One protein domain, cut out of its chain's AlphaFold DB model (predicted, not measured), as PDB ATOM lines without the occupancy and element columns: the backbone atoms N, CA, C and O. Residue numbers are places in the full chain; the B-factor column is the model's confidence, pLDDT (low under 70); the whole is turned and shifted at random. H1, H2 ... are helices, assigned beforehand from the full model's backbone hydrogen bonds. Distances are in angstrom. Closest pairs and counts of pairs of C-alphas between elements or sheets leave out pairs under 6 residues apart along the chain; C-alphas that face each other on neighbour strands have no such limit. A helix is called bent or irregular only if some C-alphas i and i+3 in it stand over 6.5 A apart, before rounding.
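What this domain is: This is residues 80 to 154 of the 289 residues of the protein "Sulf_transp domain-containing protein" of Phycisphaerales bacterium (UniProt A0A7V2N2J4). This is a long, loose loop of helices with few contacts across its middle: H1 runs out along the length, short H2 follows at the far end, and the long bent helix H3 folds back. Its arm H3a packs on H2, and its arm H3b turns in to meet the beginning of H1. The printed part has 75 residues with three named helices, H1, H2 and H3 in chain order, and no named strand; the class is all helix. The whole is loose, with a radius of gyration of the C-alphas of 14.9 A, and elongated, spanning 45 by 25 by 19 A.

How they stand to each other: Start at H1, residues 83 to 100; a tight link leads to H2, residues 104 to 112, and the two are near each other, with 5 pairs of C-alphas within 10 A. After another tight link comes H3, residues 116 to 147, assigned as one helix by its hydrogen bonds but bent: C-alphas 134 and 137 are 6.9 A apart. Its arms, H3a and H3b, are about perpendicular, only just, at 70.1 degrees. H2 touches residues 117 to 125 alone of H3a, opposite ways at a steep tilt of 46 degrees; the closest C-alphas, of Ala 111 and Leu 119, are 4.7 A apart. H1 and H3a are close but not clearly touching, at a shallow tilt of 21 degrees, opposite ways; their closest C-alphas, of Thr 100 and Thr 121, are 7.0 A apart. Residues 84 to 85 alone of H1 touch H3b, where the closest C-alphas, of Val 84 and Glu 144, are 7.2 A apart. H2 and H3b are apart. Every O i to N i+4 pair is within hydrogen-bond range in H1, H2 and H3a; in H3b it is 5 of 7.

Where its parts are: Find C-alpha 83 at (-44.075, 41.913, -12.039); from there H1 runs 25.2 A. H2 measures 12.6 A. H3a, residues 116 to 134, begins at (-24.893, 53.800, 15.062) and is 27.3 A long. H3b, residues 137 to 147, runs 15.3 A to C-alpha 147 at (-51.932, 46.024, -14.203) and is irregular, with C-alphas 138 and 141 6.6 A apart.

The domain as a whole: The two C-alphas farthest apart, of Gly 114 and Ala 148, are 45.2 A apart. The printed part has no cut and no long link between named helices. Residues 133 to 139 stand free. Look for pLDDT under 70 at residues 80 to 81 and 146 to 154.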
ATOM      1  N   PRO A  80     -46.609  34.582  -5.834       69.38
ATOM      2  CA  PRO A  80     -47.064  35.008  -7.157       69.38
ATOM      3  C   PRO A  80     -46.142  36.091  -7.723       69.38
ATOM      4  O   PRO A  80     -45.693  36.980  -6.994       69.38
ATOM      5  N   ALA A  81     -45.829  35.971  -9.011       68.00
ATOM      6  CA  ALA A  81     -44.931  36.871  -9.717       68.00
ATOM      7  C   ALA A  81     -45.707  38.065 -10.291       68.00
ATOM      8  O   ALA A  81     -45.882  38.195 -11.505       68.00
ATOM      9  N   THR A  82     -46.150  38.958  -9.408       77.50
ATOM     10  CA  THR A  82     -46.709  40.249  -9.815       77.50
ATOM     11  C   THR A  82     -45.567  41.172 -10.232       77.50
ATOM     12  O   THR A  82     -44.908  41.798  -9.402       77.50
ATOM     13  N   MET A  83     -45.284  41.243 -11.535       78.19
ATOM     14  CA  MET A  83     -44.075  41.913 -12.039       78.19
ATOM     15  C   MET A  83     -44.019  43.392 -11.662       78.19
ATOM     16  O   MET A  83     -42.949  43.897 -11.336       78.19
ATOM     17  N   VAL A  84     -45.165  44.075 -11.645       80.06
ATOM     18  CA  VAL A  84     -45.236  45.502 -11.305       80.06
ATOM     19  C   VAL A  84     -44.773  45.754  -9.872       80.06
ATOM     20  O   VAL A  84     -43.922  46.613  -9.645       80.06
ATOM     21  N   THR A  85     -45.266  44.985  -8.903       80.62
ATOM     22  CA  THR A  85     -44.916  45.197  -7.493       80.62
ATOM     23  C   THR A  85     -43.532  44.671  -7.152       80.62
ATOM     24  O   THR A  85     -42.835  45.286  -6.345       80.62
ATOM     25  N   VAL A  86     -43.071  43.611  -7.823       85.44
ATOM     26  CA  VAL A  86     -41.692  43.119  -7.695       85.44
ATOM     27  C   VAL A  86     -40.684  44.128  -8.245       85.44
ATOM     28  O   VAL A  86     -39.682  44.393  -7.586       85.44
ATOM     29  N   VAL A  87     -40.934  44.721  -9.418       87.31
ATOM     30  CA  VAL A  87     -40.032  45.725 -10.008       87.31
ATOM     31  C   VAL A  87     -40.047  47.012  -9.191       87.31
ATOM     32  O   VAL A  87     -38.981  47.543  -8.889       87.31
ATOM     33  N   LEU A  88     -41.224  47.487  -8.777       88.00
ATOM     34  CA  LEU A  88     -41.342  48.697  -7.964       88.00
ATOM     35  C   LEU A  88     -40.671  48.515  -6.594       88.00
ATOM     36  O   LEU A  88     -39.844  49.333  -6.194       88.00
ATOM     37  N   GLY A  89     -40.973  47.415  -5.897       88.44
ATOM     38  CA  GLY A  89     -40.381  47.100  -4.599       88.44
ATOM     39  C   GLY A  89     -38.881  46.815  -4.687       88.44
ATOM     40  O   GLY A  89     -38.111  47.314  -3.870       88.44
ATOM     41  N   GLY A  90     -38.448  46.066  -5.703       89.56
ATOM     42  CA  GLY A  90     -37.036  45.795  -5.973       89.56
ATOM     43  C   GLY A  90     -36.252  47.057  -6.328       89.56
ATOM     44  O   GLY A  90     -35.128  47.222  -5.863       89.56
ATOM     45  N   GLY A  91     -36.859  47.979  -7.081       92.44
ATOM     46  CA  GLY A  91     -36.296  49.295  -7.374       92.44
ATOM     47  C   GLY A  91     -36.116  50.132  -6.110       92.44
ATOM     48  O   GLY A  91     -35.017  50.616  -5.854       92.44
ATOM     49  N   LEU A  92     -37.152  50.233  -5.271       91.31
ATOM     50  CA  LEU A  92     -37.092  50.980  -4.009       91.31
ATOM     51  C   LEU A  92     -36.044  50.401  -3.045       91.31
ATOM     52  O   LEU A  92     -35.236  51.136  -2.477       91.31
ATOM     53  N   LEU A  93     -36.015  49.072  -2.909       91.50
ATOM     54  CA  LEU A  93     -35.019  48.363  -2.106       91.50
ATOM     55  C   LEU A  93     -33.603  48.548  -2.674       91.50
ATOM     56  O   LEU A  93     -32.654  48.726  -1.914       91.50
ATOM     57  N   GLY A  94     -33.458  48.545  -4.001       90.44
ATOM     58  CA  GLY A  94     -32.195  48.790  -4.695       90.44
ATOM     59  C   GLY A  94     -31.663  50.206  -4.480       90.44
ATOM     60  O   GLY A  94     -30.481  50.367  -4.181       90.44
ATOM     61  N   VAL A  95     -32.526  51.223  -4.551       92.12
ATOM     62  CA  VAL A  95     -32.163  52.620  -4.254       92.12
ATOM     63  C   VAL A  95     -31.720  52.757  -2.796       92.12
ATOM     64  O   VAL A  95     -30.654  53.310  -2.534       92.12
ATOM     65  N   GLY A  96     -32.473  52.185  -1.851       90.25
ATOM     66  CA  GLY A  96     -32.107  52.200  -0.432       90.25
ATOM     67  C   GLY A  96     -30.780  51.487  -0.146       90.25
ATOM     68  O   GLY A  96     -29.939  52.002   0.593       90.25
ATOM     69  N   PHE A  97     -30.548  50.334  -0.778       88.50
ATOM     70  CA  PHE A  97     -29.274  49.617  -0.693       88.50
ATOM     71  C   PHE A  97     -28.116  50.425  -1.294       88.50
ATOM     72  O   PHE A  97     -27.037  50.463  -0.710       88.50
ATOM     73  N   GLY A  98     -28.338  51.106  -2.422       87.38
ATOM     74  CA  GLY A  98     -27.336  51.962  -3.057       87.38
ATOM     75  C   GLY A  98     -26.966  53.189  -2.220       87.38
ATOM     76  O   GLY A  98     -25.800  53.571  -2.197       87.38
ATOM     77  N   MET A  99     -27.932  53.776  -1.506       87.81
ATOM     78  CA  MET A  99     -27.704  54.936  -0.636       87.81
ATOM     79  C   MET A  99     -26.997  54.569   0.671       87.81
ATOM     80  O   MET A  99     -26.090  55.273   1.098       87.81
ATOM     81  N   THR A 100     -27.420  53.480   1.314       86.56
ATOM     82  CA  THR A 100     -26.946  53.117   2.662       86.56
ATOM     83  C   THR A 100     -25.772  52.142   2.647       86.56
ATOM     84  O   THR A 100     -25.047  52.031   3.628       86.56
ATOM     85  N   GLY A 101     -25.584  51.392   1.559       85.06
ATOM     86  CA  GLY A 101     -24.566  50.347   1.476       85.06
ATOM     87  C   GLY A 101     -24.827  49.139   2.386       85.06
ATOM     88  O   GLY A 101     -23.965  48.268   2.479       85.06
ATOM     89  N   TYR A 102     -25.996  49.047   3.037       84.38
ATOM     90  CA  TYR A 102     -26.378  47.915   3.887       84.38
ATOM     91  C   TYR A 102     -27.494  47.100   3.248       84.38
ATOM     92  O   TYR A 102     -28.574  47.610   2.950       84.38
ATOM     93  N   CYS A 103     -27.274  45.796   3.090       86.31
ATOM     94  CA  CYS A 103     -28.364  44.887   2.753       86.31
ATOM     95  C   CYS A 103     -29.149  44.539   4.033       86.31
ATOM     96  O   CYS A 103     -28.565  44.580   5.122       86.31
ATOM     97  N   PRO A 104     -30.440  44.169   3.950       86.50
ATOM     98  CA  PRO A 104     -31.313  44.061   5.124       86.50
ATOM     99  C   PRO A 104     -30.766  43.121   6.210       86.50
ATOM    100  O   PRO A 104     -30.815  43.449   7.390       86.50
ATOM    101  N   GLY A 105     -30.149  41.995   5.835       86.19
ATOM    102  CA  GLY A 105     -29.528  41.078   6.802       86.19
ATOM    103  C   GLY A 105     -28.247  41.632   7.441       86.19
ATOM    104  O   GLY A 105     -28.049  41.506   8.647       86.19
ATOM    105  N   THR A 106     -27.387  42.280   6.651       86.25
ATOM    106  CA  THR A 106     -26.139  42.878   7.162       86.25
ATOM    107  C   THR A 106     -26.377  44.132   7.987       86.25
ATOM    108  O   THR A 106     -25.653  44.352   8.949       86.25
ATOM    109  N   GLY A 107     -27.407  44.923   7.667       88.75
ATOM    110  CA  GLY A 107     -27.793  46.099   8.442       88.75
ATOM    111  C   GLY A 107     -28.166  45.716   9.870       88.75
ATOM    112  O   GLY A 107     -27.634  46.296  10.813       88.75
ATOM    113  N   LEU A 108     -28.978  44.663  10.039       89.94
ATOM    114  CA  LEU A 108     -29.305  44.129  11.366       89.94
ATOM    115  C   LEU A 108     -28.067  43.584  12.097       89.94
ATOM    116  O   LEU A 108     -27.902  43.852  13.284       89.94
ATOM    117  N   ALA A 109     -27.178  42.860  11.405       87.88
ATOM    118  CA  ALA A 109     -25.945  42.347  12.010       87.88
ATOM    119  C   ALA A 109     -24.999  43.479  12.465       87.88
ATOM    120  O   ALA A 109     -24.452  43.426  13.565       87.88
ATOM    121  N   CYS A 110     -24.843  44.532  11.657       85.62
ATOM    122  CA  CYS A 110     -24.049  45.718  11.985       85.62
ATOM    123  C   CYS A 110     -24.670  46.547  13.118       85.62
ATOM    124  O   CYS A 110     -23.943  47.068  13.965       85.62
ATOM    125  N   ALA A 111     -26.001  46.663  13.151       89.94
ATOM    126  CA  ALA A 111     -26.710  47.324  14.240       89.94
ATOM    127  C   ALA A 111     -26.514  46.559  15.560       89.94
ATOM    128  O   ALA A 111     -26.220  47.172  16.584       89.94
ATOM    129  N   ALA A 112     -26.567  45.221  15.524       86.25
ATOM    130  CA  ALA A 112     -26.261  44.372  16.676       86.25
ATOM    131  C   ALA A 112     -24.790  44.472  17.124       86.25
ATOM    132  O   ALA A 112     -24.503  44.340  18.311       86.25
ATOM    133  N   ALA A 113     -23.864  44.760  16.203       84.94
ATOM    134  CA  ALA A 113     -22.464  45.052  16.516       84.94
ATOM    135  C   ALA A 113     -22.241  46.459  17.122       84.94
ATOM    136  O   ALA A 113     -21.104  46.817  17.424       84.94
ATOM    137  N   GLY A 114     -23.297  47.261  17.303       85.88
ATOM    138  CA  GLY A 114     -23.234  48.575  17.952       85.88
ATOM    139  C   GLY A 114     -22.901  49.741  17.018       85.88
ATOM    140  O   GLY A 114     -22.568  50.826  17.491       85.88
ATOM    141  N   ARG A 115     -22.984  49.562  15.692       85.06
ATOM    142  CA  ARG A 115     -22.733  50.657  14.741       85.06
ATOM    143  C   ARG A 115     -23.959  51.561  14.628       85.06
ATOM    144  O   ARG A 115     -25.009  51.139  14.148       85.06
ATOM    145  N   PHE A 116     -23.800  52.823  15.023       88.62
ATOM    146  CA  PHE A 116     -24.893  53.800  15.062       88.62
ATOM    147  C   PHE A 116     -25.503  54.087  13.679       88.62
ATOM    148  O   PHE A 116     -26.720  54.115  13.530       88.62
ATOM    149  N   ASP A 117     -24.663  54.196  12.650       88.56
ATOM    150  CA  ASP A 117     -25.082  54.372  11.251       88.56
ATOM    151  C   ASP A 117     -25.986  53.222  10.749       88.56
ATOM    152  O   ASP A 117     -27.043  53.428  10.145       88.56
ATOM    153  N   ALA A 118     -25.639  51.982  11.107       89.19
ATOM    154  CA  ALA A 118     -26.465  50.821  10.790       89.19
ATOM    155  C   ALA A 118     -27.794  50.834  11.561       89.19
ATOM    156  O   ALA A 118     -28.818  50.411  11.028       89.19
ATOM    157  N   LEU A 119     -27.807  51.348  12.792       91.75
ATOM    158  CA  LEU A 119     -29.012  51.427  13.614       91.75
ATOM    159  C   LEU A 119     -30.040  52.405  13.027       91.75
ATOM    160  O   LEU A 119     -31.214  52.052  12.923       91.75
ATOM    161  N   ILE A 120     -29.600  53.576  12.554       92.69
ATOM    162  CA  ILE A 120     -30.465  54.527  11.829       92.69
ATOM    163  C   ILE A 120     -31.026  53.873  10.565       92.69
ATOM    164  O   ILE A 120     -32.226  53.956  10.302       92.69
ATOM    165  N   THR A 121     -30.176  53.170   9.815       91.31
ATOM    166  CA  THR A 121     -30.595  52.465   8.599       91.31
ATOM    167  C   THR A 121     -31.674  51.420   8.897       91.31
ATOM    168  O   THR A 121     -32.687  51.362   8.203       91.31
ATOM    169  N   VAL A 122     -31.503  50.620   9.952       93.69
ATOM    170  CA  VAL A 122     -32.484  49.605  10.365       93.69
ATOM    171  C   VAL A 122     -33.806  50.248  10.790       93.69
ATOM    172  O   VAL A 122     -34.866  49.772  10.388       93.69
ATOM    173  N   LEU A 123     -33.775  51.356  11.537       94.19
ATOM    174  CA  LEU A 123     -34.989  52.106  11.879       94.19
ATOM    175  C   LEU A 123     -35.699  52.636  10.626       94.19
ATOM    176  O   LEU A 123     -36.916  52.501  10.511       94.19
ATOM    177  N   GLY A 124     -34.940  53.157   9.658       92.75
ATOM    178  CA  GLY A 124     -35.461  53.560   8.353       92.75
ATOM    179  C   GLY A 124     -36.103  52.401   7.584       92.75
ATOM    180  O   GLY A 124     -37.179  52.567   7.016       92.75
ATOM    181  N   MET A 125     -35.506  51.203   7.621       92.50
ATOM    182  CA  MET A 125     -36.085  49.993   7.018       92.50
ATOM    183  C   MET A 125     -37.431  49.624   7.658       92.50
ATOM    184  O   MET A 125     -38.382  49.325   6.938       92.50
ATOM    185  N   PHE A 126     -37.537  49.676   8.991       93.75
ATOM    186  CA  PHE A 126     -38.800  49.416   9.692       93.75
ATOM    187  C   PHE A 126     -39.857  50.485   9.401       93.75
ATOM    188  O   PHE A 126     -41.012  50.138   9.157       93.75
ATOM    189  N   ALA A 127     -39.471  51.762   9.370       94.69
ATOM    190  CA  ALA A 127     -40.371  52.855   9.013       94.69
ATOM    191  C   ALA A 127     -40.876  52.724   7.567       94.69
ATOM    192  O   ALA A 127     -42.075  52.846   7.322       94.69
ATOM    193  N   GLY A 128     -39.994  52.393   6.619       91.81
ATOM    194  CA  GLY A 128     -40.361  52.135   5.227       91.81
ATOM    195  C   GLY A 128     -41.286  50.926   5.074       91.81
ATOM    196  O   GLY A 128     -42.273  50.996   4.346       91.81
ATOM    197  N   ALA A 129     -41.027  49.838   5.808       91.62
ATOM    198  CA  ALA A 129     -41.909  48.672   5.832       91.62
ATOM    199  C   ALA A 129     -43.290  49.008   6.423       91.62
ATOM    200  O   ALA A 129     -44.307  48.589   5.875       91.62
ATOM    201  N   ALA A 130     -43.343  49.797   7.500       92.81
ATOM    202  CA  ALA A 130     -44.597  50.255   8.094       92.81
ATOM    203  C   ALA A 130     -45.387  51.153   7.128       92.81
ATOM    204  O   ALA A 130     -46.576  50.921   6.915       92.81
ATOM    205  N   ALA A 131     -44.722  52.116   6.486       91.81
ATOM    206  CA  ALA A 131     -45.330  52.974   5.473       91.81
ATOM    207  C   ALA A 131     -45.857  52.161   4.279       91.81
ATOM    208  O   ALA A 131     -46.967  52.402   3.812       91.81
ATOM    209  N   PHE A 132     -45.109  51.147   3.833       88.62
ATOM    210  CA  PHE A 132     -45.548  50.243   2.774       88.62
ATOM    211  C   PHE A 132     -46.812  49.470   3.165       88.62
ATOM    212  O   PHE A 132     -47.729  49.374   2.359       88.62
ATOM    213  N   ILE A 133     -46.894  48.954   4.396       90.06
ATOM    214  CA  ILE A 133     -48.080  48.232   4.889       90.06
ATOM    215  C   ILE A 133     -49.316  49.142   4.898       90.06
ATOM    216  O   ILE A 133     -50.397  48.693   4.524       90.06
ATOM    217  N   TRP A 134     -49.158  50.411   5.281       89.62
ATOM    218  CA  TRP A 134     -50.246  51.395   5.273       89.62
ATOM    219  C   TRP A 134     -50.666  51.807   3.860       89.62
ATOM    220  O   TRP A 134     -51.853  51.942   3.596       89.62
ATOM    221  N   ALA A 135     -49.715  51.957   2.938       86.19
ATOM    222  CA  ALA A 135     -49.988  52.296   1.540       86.19
ATOM    223  C   ALA A 135     -50.499  51.103   0.705       86.19
ATOM    224  O   ALA A 135     -51.049  51.283  -0.386       86.19
ATOM    225  N   TYR A 136     -50.307  49.873   1.191       83.62
ATOM    226  CA  TYR A 136     -50.680  48.644   0.494       83.62
ATOM    227  C   TYR A 136     -52.172  48.564   0.106       83.62
ATOM    228  O   TYR A 136     -52.439  48.302  -1.073       83.62
ATOM    229  N   PRO A 137     -53.150  48.781   1.017       82.69
ATOM    230  CA  PRO A 137     -54.574  48.704   0.677       82.69
ATOM    231  C   PRO A 137     -55.013  49.762  -0.340       82.69
ATOM    232  O   PRO A 137     -55.783  49.441  -1.246       82.69
ATOM    233  N   ASP A 138     -54.507  50.989  -0.217       83.06
ATOM    234  CA  ASP A 138     -55.044  52.137  -0.953       83.06
ATOM    235  C   ASP A 138     -54.410  52.320  -2.335       83.06
ATOM    236  O   ASP A 138     -55.063  52.804  -3.257       83.06
ATOM    237  N   ILE A 139     -53.143  51.925  -2.499       77.25
ATOM    238  CA  ILE A 139     -52.369  52.216  -3.715       77.25
ATOM    239  C   ILE A 139     -51.965  50.931  -4.427       77.25
ATOM    240  O   ILE A 139     -52.146  50.800  -5.636       77.25
ATOM    241  N   ILE A 140     -51.429  49.954  -3.693       76.94
ATOM    242  CA  ILE A 140     -50.805  48.785  -4.319       76.94
ATOM    243  C   ILE A 140     -51.848  47.767  -4.768       76.94
ATOM    244  O   ILE A 140     -51.793  47.311  -5.906       76.94
ATOM    245  N   GLN A 141     -52.851  47.469  -3.942       77.00
ATOM    246  CA  GLN A 141     -53.943  46.578  -4.340       77.00
ATOM    247  C   GLN A 141     -54.695  47.008  -5.613       77.00
ATOM    248  O   GLN A 141     -54.950  46.145  -6.460       77.00
ATOM    249  N   PRO A 142     -55.090  48.284  -5.796       77.69
ATOM    250  CA  PRO A 142     -55.707  48.704  -7.050       77.69
ATOM    251  C   PRO A 142     -54.716  48.653  -8.213       77.69
ATOM    252  O   PRO A 142     -55.082  48.170  -9.281       77.69
ATOM    253  N   LEU A 143     -53.453  49.045  -8.012       73.44
ATOM    254  CA  LEU A 143     -52.424  48.965  -9.052       73.44
ATOM    255  C   LEU A 143     -52.221  47.525  -9.560       73.44
ATOM    256  O   LEU A 143     -52.136  47.309 -10.766       73.44
ATOM    257  N   GLU A 144     -52.209  46.533  -8.664       72.12
ATOM    258  CA  GLU A 144     -52.104  45.109  -9.022       72.12
ATOM    259  C   GLU A 144     -53.308  44.630  -9.847       72.12
ATOM    260  O   GLU A 144     -53.143  43.885 -10.814       72.12
ATOM    261  N   LYS A 145     -54.516  45.099  -9.510       71.50
ATOM    262  CA  LYS A 145     -55.748  44.758 -10.237       71.50
ATOM    263  C   LYS A 145     -55.817  45.408 -11.620       71.50
ATOM    264  O   LYS A 145     -56.295  44.770 -12.552       71.50
ATOM    265  N   LEU A 146     -55.352  46.652 -11.758       68.56
ATOM    266  CA  LEU A 146     -55.325  47.359 -13.043       68.56
ATOM    267  C   LEU A 146     -54.216  46.849 -13.967       68.56
ATOM    268  O   LEU A 146     -54.391  46.846 -15.183       68.56
ATOM    269  N   ALA A 147     -53.082  46.425 -13.408       65.12
ATOM    270  CA  ALA A 147     -51.932  46.024 -14.203       65.12
ATOM    271  C   ALA A 147     -52.132  44.702 -14.959       65.12
ATOM    272  O   ALA A 147     -51.416  44.486 -15.931       65.12
ATOM    273  N   ALA A 148     -53.055  43.825 -14.536       58.03
ATOM    274  CA  ALA A 148     -53.381  42.537 -15.178       58.03
ATOM    275  C   ALA A 148     -52.159  41.677 -15.599       58.03
ATOM    276  O   ALA A 148     -52.267  40.795 -16.448       58.03
ATOM    277  N   TYR A 149     -50.996  41.926 -14.993       60.47
ATOM    278  CA  TYR A 149     -49.703  41.307 -15.294       60.47
ATOM    279  C   TYR A 149     -49.277  40.434 -14.109       60.47
ATOM    280  O   TYR A 149     -48.158  40.519 -13.594       60.47
ATOM    281  N   ASP A 150     -50.228  39.637 -13.624       63.62
ATOM    282  CA  ASP A 150     -49.964  38.585 -12.657       63.62
ATOM    283  C   ASP A 150     -49.673  37.315 -13.449       63.62
ATOM    284  O   ASP A 150     -50.568  36.675 -14.000       63.62
ATOM    285  N   PHE A 151     -48.393  36.966 -13.545       60.28
ATOM    286  CA  PHE A 151     -48.004  35.695 -14.142       60.28
ATOM    287  C   PHE A 151     -48.434  34.511 -13.257       60.28
ATOM    288  O   PHE A 151     -48.334  33.362 -13.667       60.28
ATOM    289  N   GLY A 152     -48.970  34.747 -12.058       63.56
ATOM    290  CA  GLY A 152     -49.302  33.695 -11.117       63.56
ATOM    291  C   GLY A 152     -48.037  33.065 -10.540       63.56
ATOM    292  O   GLY A 152     -46.946  33.641 -10.547       63.56
ATOM    293  N   LYS A 153     -48.170  31.860  -9.986       61.78
ATOM    294  CA  LYS A 153     -47.063  31.124  -9.356       61.78
ATOM    295  C   LYS A 153     -46.260  30.325 -10.386       61.78
ATOM    296  O   LYS A 153     -46.106  29.119 -10.230       61.78
ATOM    297  N   ILE A 154     -45.768  30.961 -11.447       64.06
ATOM    298  CA  ILE A 154     -44.922  30.241 -12.408       64.06
ATOM    299  C   ILE A 154     -43.548  30.051 -11.784       64.06
ATOM    300  O   ILE A 154     -42.841  31.010 -11.477       64.06
TER     301      ILE A 154